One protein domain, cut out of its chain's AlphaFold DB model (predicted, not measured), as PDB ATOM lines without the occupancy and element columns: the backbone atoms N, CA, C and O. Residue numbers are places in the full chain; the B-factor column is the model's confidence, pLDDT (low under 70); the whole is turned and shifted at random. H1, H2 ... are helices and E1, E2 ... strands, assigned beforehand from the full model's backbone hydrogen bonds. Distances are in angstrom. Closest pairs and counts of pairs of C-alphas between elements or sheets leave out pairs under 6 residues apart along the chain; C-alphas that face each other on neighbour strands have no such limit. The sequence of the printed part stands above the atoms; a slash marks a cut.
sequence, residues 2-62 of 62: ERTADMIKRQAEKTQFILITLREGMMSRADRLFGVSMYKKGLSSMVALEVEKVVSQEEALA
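Overview. This is residues 2 to 62 of the 62 residues of a protein of Euryarchaeota archaeon ADurb.Bin023 (UniProt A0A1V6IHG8). A long, narrow hairpin of two strands, E1 and E2, makes the longest axis; at its open end lie the small helix H2, with helix H1 packed on H2, and the start of helix H3, which runs directly from E2 and sticks out with residues 54 to 62. The 61 printed residues hold three named helices and two named strands, in the order H1, H2, E1, E2, H3, with one antiparallel sheet, E1 - E2. The class is mixed, helices and strands. The whole is loose, with a radius of gyration of the C-alphas of 14.0 A and spans of 38 by 33 by 19 A.

Arrangement. E1, residues 32 to 40, and E2, residues 43 to 50, form a hairpin, antiparallel at 157 degrees between their directions. N 35 and O 47 are 2.8 A apart and N 45 and O 37 2.8 A, both within hydrogen-bond range. H3, residues 51 to 61, follows E2 by a tight link with 0 residues between; its closest C-alpha pair with E1 is Arg 32 and Val 51, 5.8 A. The closest C-alphas of E1 and H2, residues 24 to 27, are those of Leu 33 and Met 27, 6.9 A apart. H1, residues 2 to 12, touches H2, closest at the C-alphas of Ala 5 and Met 26, 5.4 A. H1 and H3 are apart. Every O i to N i+4 pair is within hydrogen-bond range in H1 and 6 of 7 in H3; H2 is too short for such a pair.

Along the chain. E1 is 24.8 A long from C-alpha 32 at (139.055, 221.610, 239.073), and E2 is 23.6 A. H1 is 15.1 A long from C-alpha 2 at (138.339, 212.683, 224.370), H2 4.9 A. H3 is 16.2 A, ending with C-alpha 61 at (141.917, 203.374, 250.327).

Size, cuts and confidence. The C-alphas farthest apart, those of Gly 42 and Ala 62, are 40.5 A apart. The printed part has no cut. H1 to H2 is a long link of 11 residues. Residues 53 to 62 have pLDDT under 70.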
ATOM      1  N   GLU A   2     137.019 212.755 223.705       83.06
ATOM      2  CA  GLU A   2     138.339 212.683 224.370       83.06
ATOM      3  C   GLU A   2     139.417 213.528 223.683       83.06
ATOM      4  O   GLU A   2     140.016 214.377 224.325       83.06
ATOM      5  N   ARG A   3     139.539 213.434 222.351       90.88
ATOM      6  CA  ARG A   3     140.461 214.290 221.582       90.88
ATOM      7  C   ARG A   3     140.252 215.788 221.829       90.88
ATOM      8  O   ARG A   3     141.215 216.534 221.917       90.88
ATOM      9  N   THR A   4     139.000 216.231 221.936       92.38
ATOM     10  CA  THR A   4     138.665 217.638 222.200       92.38
ATOM     11  C   THR A   4     139.062 218.034 223.621       92.38
ATOM     12  O   THR A   4     139.637 219.101 223.808       92.38
ATOM     13  N   ALA A   5     138.803 217.166 224.602       92.69
ATOM     14  CA  ALA A   5     139.217 217.373 225.985       92.69
ATOM     15  C   ALA A   5     140.747 217.481 226.104       92.69
ATOM     16  O   ALA A   5     141.250 218.413 226.726       92.69
ATOM     17  N   ASP A   6     141.482 216.597 225.427       93.31
ATOM     18  CA  ASP A   6     142.948 216.593 225.423       93.31
ATOM     19  C   ASP A   6     143.520 217.840 224.730       93.31
ATOM     20  O   ASP A   6     144.502 218.421 225.190       93.31
ATOM     21  N   MET A   7     142.899 218.291 223.634       94.81
ATOM     22  CA  MET A   7     143.280 219.539 222.965       94.81
ATOM     23  C   MET A   7     143.097 220.751 223.882       94.81
ATOM     24  O   MET A   7     143.993 221.588 223.978       94.81
ATOM     25  N   ILE A   8     141.955 220.838 224.569       94.69
ATOM     26  CA  ILE A   8     141.669 221.931 225.506       94.69
ATOM     27  C   ILE A   8     142.652 221.890 226.674       94.69
ATOM     28  O   ILE A   8     143.189 222.931 227.036       94.69
ATOM     29  N   LYS A   9     142.961 220.699 227.202       93.44
ATOM     30  CA  LYS A   9     143.947 220.529 228.273       93.44
ATOM     31  C   LYS A   9     145.330 221.045 227.874       93.44
ATOM     32  O   LYS A   9     145.940 221.782 228.640       93.44
ATOM     33  N   ARG A  10     145.799 220.730 226.663       94.94
ATOM     34  CA  ARG A  10     147.077 221.252 226.140       94.94
ATOM     35  C   ARG A  10     147.065 222.773 226.000       94.94
ATOM     36  O   ARG A  10     148.045 223.434 226.320       94.94
ATOM     37  N   GLN A  11     145.958 223.343 225.529       95.88
ATOM     38  CA  GLN A  11     145.840 224.794 225.388       95.88
ATOM     39  C   GLN A  11     145.716 225.499 226.751       95.88
ATOM     40  O   GLN A  11     146.096 226.668 226.873       95.88
ATOM     41  N   ALA A  12     145.220 224.794 227.772       95.19
ATOM     42  CA  ALA A  12     145.011 225.327 229.112       95.19
ATOM     43  C   ALA A  12     146.309 225.753 229.817       95.19
ATOM     44  O   ALA A  12     146.269 226.609 230.696       95.19
ATOM     45  N   GLU A  13     147.466 225.249 229.375       94.81
ATOM     46  CA  GLU A  13     148.787 225.680 229.859       94.81
ATOM     47  C   GLU A  13     149.052 227.178 229.633       94.81
ATOM     48  O   GLU A  13     149.808 227.801 230.375       94.81
ATOM     49  N   LYS A  14     148.440 227.770 228.598       96.94
ATOM     50  CA  LYS A  14     148.667 229.172 228.199       96.94
ATOM     51  C   LYS A  14     147.446 230.064 228.389       96.94
ATOM     52  O   LYS A  14     147.539 231.279 228.231       96.94
ATOM     53  N   THR A  15     146.275 229.489 228.634       96.88
ATOM     54  CA  THR A  15     145.012 230.229 228.693       96.88
ATOM     55  C   THR A  15     144.059 229.526 229.636       96.88
ATOM     56  O   THR A  15     143.873 228.323 229.546       96.88
ATOM     57  N   GLN A  16     143.403 230.270 230.521       96.62
ATOM     58  CA  GLN A  16     142.425 229.675 231.421       96.62
ATOM     59  C   GLN A  16     141.127 229.350 230.672       96.62
ATOM     60  O   GLN A  16     140.497 230.235 230.094       96.62
ATOM     61  N   PHE A  17     140.702 228.086 230.725       95.88
ATOM     62  CA  PHE A  17     139.414 227.651 230.188       95.88
ATOM     63  C   PHE A  17     138.400 227.435 231.310       95.88
ATOM     64  O   PHE A  17     138.687 226.769 232.303       95.88
ATOM     65  N   ILE A  18     137.187 227.954 231.116       95.50
ATOM     66  CA  ILE A  18     136.018 227.646 231.943       95.50
ATOM     67  C   ILE A  18     135.035 226.896 231.055       95.50
ATOM     68  O   ILE A  18     134.586 227.420 230.036       95.50
ATOM     69  N   LEU A  19     134.718 225.659 231.431       93.94
ATOM     70  CA  LEU A  19     133.834 224.794 230.661       93.94
ATOM     71  C   LEU A  19     132.607 224.419 231.482       93.94
ATOM     72  O   LEU A  19     132.720 224.021 232.637       93.94
ATOM     73  N   ILE A  20     131.440 224.493 230.845       95.25
ATOM     74  CA  ILE A  20     130.184 223.976 231.387       95.25
ATOM     75  C   ILE A  20     129.842 222.727 230.582       95.25
ATOM     76  O   ILE A  20     129.643 222.791 229.369       95.25
ATOM     77  N   THR A  21     129.823 221.574 231.243       93.94
ATOM     78  CA  THR A  21     129.627 220.281 230.585       93.94
ATOM     79  C   THR A  21     128.948 219.285 231.515       93.94
ATOM     80  O   THR A  21     129.143 219.324 232.723       93.94
ATOM     81  N   LEU A  22     128.172 218.372 230.928       92.88
ATOM     82  CA  LEU A  22     127.611 217.190 231.600       92.88
ATOM     83  C   LEU A  22     128.362 215.902 231.219       92.88
ATOM     84  O   LEU A  22     127.921 214.800 231.529       92.88
ATOM     85  N   ARG A  23     129.457 216.013 230.458       91.94
ATOM     86  CA  ARG A  23     130.184 214.865 229.900       91.94
ATOM     87  C   ARG A  23     131.350 214.482 230.800       91.94
ATOM     88  O   ARG A  23     132.295 215.255 230.932       91.94
ATOM     89  N   GLU A  24     131.323 213.257 231.310       89.62
ATOM     90  CA  GLU A  24     132.364 212.698 232.180       89.62
ATOM     91  C   GLU A  24     133.769 212.807 231.585       89.62
ATOM     92  O   GLU A  24     134.664 213.320 232.240       89.62
ATOM     93  N   GLY A  25     133.950 212.458 230.307       90.38
ATOM     94  CA  GLY A  25     135.270 212.523 229.672       90.38
ATOM     95  C   GLY A  25     135.896 213.925 229.621       90.38
ATOM     96  O   GLY A  25     137.112 214.031 229.521       90.38
ATOM     97  N   MET A  26     135.094 214.996 229.695       92.75
ATOM     98  CA  MET A  26     135.605 216.367 229.844       92.75
ATOM     99  C   MET A  26     135.911 216.680 231.312       92.75
ATOM    100  O   MET A  26     136.910 217.331 231.600       92.75
ATOM    101  N   MET A  27     135.057 216.208 232.228       91.88
ATOM    102  CA  MET A  27     135.225 216.395 233.670       91.88
ATOM    103  C   MET A  27     136.480 215.683 234.195       91.88
ATOM    104  O   MET A  27     137.201 216.256 235.001       91.88
ATOM    105  N   SER A  28     136.796 214.491 233.679       88.56
ATOM    106  CA  SER A  28     137.953 213.693 234.105       88.56
ATOM    107  C   SER A  28     139.311 214.307 233.748       88.56
ATOM    108  O   SER A  28     140.327 213.931 234.317       88.56
ATOM    109  N   ARG A  29     139.345 215.239 232.787       90.44
ATOM    110  CA  ARG A  29     140.569 215.907 232.306       90.44
ATOM    111  C   ARG A  29     140.705 217.341 232.835       90.44
ATOM    112  O   ARG A  29     141.687 218.016 232.526       90.44
ATOM    113  N   ALA A  30     139.728 217.815 233.608       91.12
ATOM    114  CA  ALA A  30     139.751 219.133 234.229       91.12
ATOM    115  C   ALA A  30     140.642 219.138 235.479       91.12
ATOM    116  O   ALA A  30     140.700 218.158 236.211       91.12
ATOM    117  N   ASP A  31     141.300 220.264 235.757       91.12
ATOM    118  CA  ASP A  31     142.068 220.446 236.999       91.12
ATOM    119  C   ASP A  31     141.148 220.584 238.221       91.12
ATOM    120  O   ASP A  31     141.408 220.062 239.308       91.12
ATOM    121  N   ARG A  32     140.037 221.304 238.034       91.75
ATOM    122  CA  ARG A  32     139.055 221.610 239.073       91.75
ATOM    123  C   ARG A  32     137.647 221.415 238.543       91.75
ATOM    124  O   ARG A  32     137.342 221.811 237.417       91.75
ATOM    125  N   LEU A  33     136.784 220.859 239.382       94.06
ATOM    126  CA  LEU A  33     135.363 220.692 239.110       94.06
ATOM    127  C   LEU A  33     134.555 221.553 240.074       94.06
ATOM    128  O   LEU A  33     134.758 221.514 241.285       94.06
ATOM    129  N   PHE A  34     133.618 222.319 239.526       94.38
ATOM    130  CA  PHE A  34     132.682 223.125 240.302       94.38
ATOM    131  C   PHE A  34     131.291 222.516 240.174       94.38
ATOM    132  O   PHE A  34     130.637 222.636 239.137       94.38
ATOM    133  N   GLY A  35     130.846 221.839 241.229       93.44
ATOM    134  CA  GLY A  35     129.490 221.319 241.326       93.44
ATOM    135  C   GLY A  35     128.545 222.447 241.715       93.44
ATOM    136  O   GLY A  35     128.680 223.014 242.797       93.44
ATOM    137  N   VAL A  36     127.590 222.776 240.848       93.81
ATOM    138  CA  VAL A  36     126.545 223.764 241.142       93.81
ATOM    139  C   VAL A  36     125.219 223.038 241.301       93.81
ATOM    140  O   VAL A  36     124.817 222.265 240.434       93.81
ATOM    141  N   SER A  37     124.535 223.294 242.411       93.44
ATOM    142  CA  SER A  37     123.234 222.702 242.719       93.44
ATOM    143  C   SER A  37     122.249 223.774 243.172       93.44
ATOM    144  O   SER A  37     122.633 224.784 243.759       93.44
ATOM    145  N   MET A  38     120.965 223.562 242.903       95.56
ATOM    146  CA  MET A  38     119.887 224.420 243.394       95.56
ATOM    147  C   MET A  38     119.303 223.793 244.658       95.56
ATOM    148  O   MET A  38     118.573 222.811 244.563       95.56
ATOM    149  N   TYR A  39     119.604 224.348 245.834       84.00
ATOM    150  CA  TYR A  39     119.053 223.833 247.100       84.00
ATOM    151  C   TYR A  39     117.650 224.389 247.388       84.00
ATOM    152  O   TYR A  39     116.836 223.754 248.053       84.00
ATOM    153  N   LYS A  40     117.355 225.587 246.869       91.25
ATOM    154  CA  LYS A  40     116.048 226.247 246.940       91.25
ATOM    155  C   LYS A  40     115.786 226.978 245.628       91.25
ATOM    156  O   LYS A  40     116.718 227.407 244.951       91.25
ATOM    157  N   LYS A  41     114.512 227.147 245.257       92.12
ATOM    158  CA  LYS A  41     114.120 227.875 244.040       92.12
ATOM    159  C   LYS A  41     114.770 229.266 244.018       92.12
ATOM    160  O   LYS A  41     114.513 230.076 244.903       92.12
ATOM    161  N   GLY A  42     115.595 229.516 243.005       93.00
ATOM    162  CA  GLY A  42     116.331 230.772 242.818       93.00
ATOM    163  C   GLY A  42     117.660 230.899 243.575       93.00
ATOM    164  O   GLY A  42     118.305 231.929 243.429       93.00
ATOM    165  N   LEU A  43     118.085 229.896 244.356       94.56
ATOM    166  CA  LEU A  43     119.331 229.938 245.127       94.56
ATOM    167  C   LEU A  43     120.242 228.753 244.778       94.56
ATOM    168  O   LEU A  43     119.979 227.608 245.157       94.56
ATOM    169  N   SER A  44     121.330 229.063 244.074       94.56
ATOM    170  CA  SER A  44     122.401 228.119 243.760       94.56
ATOM    171  C   SER A  44     123.396 228.030 244.916       94.56
ATOM    172  O   SER A  44     123.750 229.042 245.519       94.56
ATOM    173  N   SER A  45     123.884 226.827 245.191       93.06
ATOM    174  CA  SER A  45     125.061 226.570 246.020       93.06
ATOM    175  C   SER A  45     126.144 225.913 245.163       93.06
ATOM    176  O   SER A  45     125.828 225.142 244.251       93.06
ATOM    177  N   MET A  46     127.410 226.232 245.434       93.69
ATOM    178  CA  MET A  46     128.567 225.736 244.689       93.69
ATOM    179  C   MET A  46     129.533 225.004 245.620       93.69
ATOM    180  O   MET A  46     129.835 225.484 246.710       93.69
ATOM    181  N   VAL A  47     130.053 223.874 245.149       92.44
ATOM    182  CA  VAL A  47     131.137 223.120 245.784       92.44
ATOM    183  C   VAL A  47     132.296 223.010 244.798       92.44
ATOM    184  O   VAL A  47     132.077 222.769 243.612       92.44
ATOM    185  N   ALA A  48     133.523 223.197 245.281       91.06
ATOM    186  CA  ALA A  48     134.741 223.057 244.490       91.06
ATOM    187  C   ALA A  48     135.460 221.749 244.843       91.06
ATOM    188  O   ALA A  48     135.629 221.423 246.017       91.06
ATOM    189  N   LEU A  49     135.890 221.022 243.818       86.69
ATOM    190  CA  LEU A  49     136.619 219.762 243.903       86.69
ATOM    191  C   LEU A  49     137.911 219.896 243.091       86.69
ATOM    192  O   LEU A  49     137.900 220.439 241.984       86.69
ATOM    193  N   GLU A  50     139.020 219.394 243.625       86.44
ATOM    194  CA  GLU A  50     140.289 219.284 242.897       86.44
ATOM    195  C   GLU A  50     140.470 217.832 242.463       86.44
ATOM    196  O   GLU A  50     140.513 216.939 243.309       86.44
ATOM    197  N   VAL A  51     140.545 217.590 241.152       79.00
ATOM    198  CA  VAL A  51     140.483 216.228 240.593       79.00
ATOM    199  C   VAL A  51     141.706 215.402 241.001       79.00
ATOM    200  O   VAL A  51     141.560 214.241 241.373       79.00
ATOM    201  N   GLU A  52     142.892 216.015 241.061       71.06
ATOM    202  CA  GLU A  52     144.134 215.354 241.505       71.06
ATOM    203  C   GLU A  52     144.054 214.800 242.941       71.06
ATOM    204  O   GLU A  52     144.632 213.759 243.259       71.06
ATOM    205  N   LYS A  53     143.302 215.468 243.824       63.94
ATOM    206  CA  LYS A  53     143.131 215.029 245.218       63.94
ATOM    207  C   LYS A  53     142.163 213.860 245.363       63.94
ATOM    208  O   LYS A  53     142.244 213.136 246.346       63.94
ATOM    209  N   VAL A  54     141.248 213.686 244.411       62.62
ATOM    210  CA  VAL A  54     140.278 212.586 244.438       62.62
ATOM    211  C   VAL A  54     140.955 211.280 244.025       62.62
ATOM    212  O   VAL A  54     140.829 210.289 244.734       62.62
ATOM    213  N   VAL A  55     141.755 211.308 242.954       62.00
ATOM    214  CA  VAL A  55     142.468 210.119 242.449       62.00
ATOM    215  C   VAL A  55     143.457 209.570 243.487       62.00
ATOM    216  O   VAL A  55     143.512 208.368 243.720       62.00
ATOM    217  N   SER A  56     144.183 210.450 244.183       61.34
ATOM    218  CA  SER A  56     145.169 210.046 245.202       61.34
ATOM    219  C   SER A  56     144.563 209.443 246.477       61.34
ATOM    220  O   SER A  56     145.226 208.660 247.153       61.34
ATOM    221  N   GLN A  57     143.319 209.782 246.833       56.41
ATOM    222  CA  GLN A  57     142.644 209.175 247.988       56.41
ATOM    223  C   GLN A  57     142.069 207.796 247.672       56.41
ATOM    224  O   GLN A  57     142.011 206.946 248.557       56.41
ATOM    225  N   GLU A  58     141.674 207.566 246.423       56.28
ATOM    226  CA  GLU A  58     141.163 206.277 245.961       56.28
ATOM    227  C   GLU A  58     142.275 205.212 245.958       56.28
ATOM    228  O   GLU A  58     142.054 204.094 246.412       56.28
ATOM    229  N   GLU A  59     143.502 205.591 245.583       54.16
ATOM    230  CA  GLU A  59     144.698 204.734 245.678       54.16
ATOM    231  C   GLU A  59     145.167 204.483 247.121       54.16
ATOM    232  O   GLU A  59     145.812 203.475 247.387       54.16
ATOM    233  N   ALA A  60     144.860 205.381 248.065       54.22
ATOM    234  CA  ALA A  60     145.214 205.218 249.479       54.22
ATOM    235  C   ALA A  60     144.197 204.377 250.274       54.22
ATOM    236  O   ALA A  60     144.504 203.937 251.384       54.22
ATOM    237  N   LEU A  61     142.982 204.197 249.741       52.75
ATOM    238  CA  LEU A  61     141.917 203.374 250.327       52.75
ATOM    239  C   LEU A  61     141.779 201.982 249.681       52.75
ATOM    240  O   LEU A  61     140.993 201.178 250.190       52.75
ATOM    241  N   ALA A  62     142.508 201.711 248.595       50.19
ATOM    242  CA  ALA A  62     142.590 200.412 247.919       50.19
ATOM    243  C   ALA A  62     143.788 199.587 248.416       50.19
ATOM    244  O   ALA A  62     143.640 198.345 248.491       50.19
TER     245      ALA A  62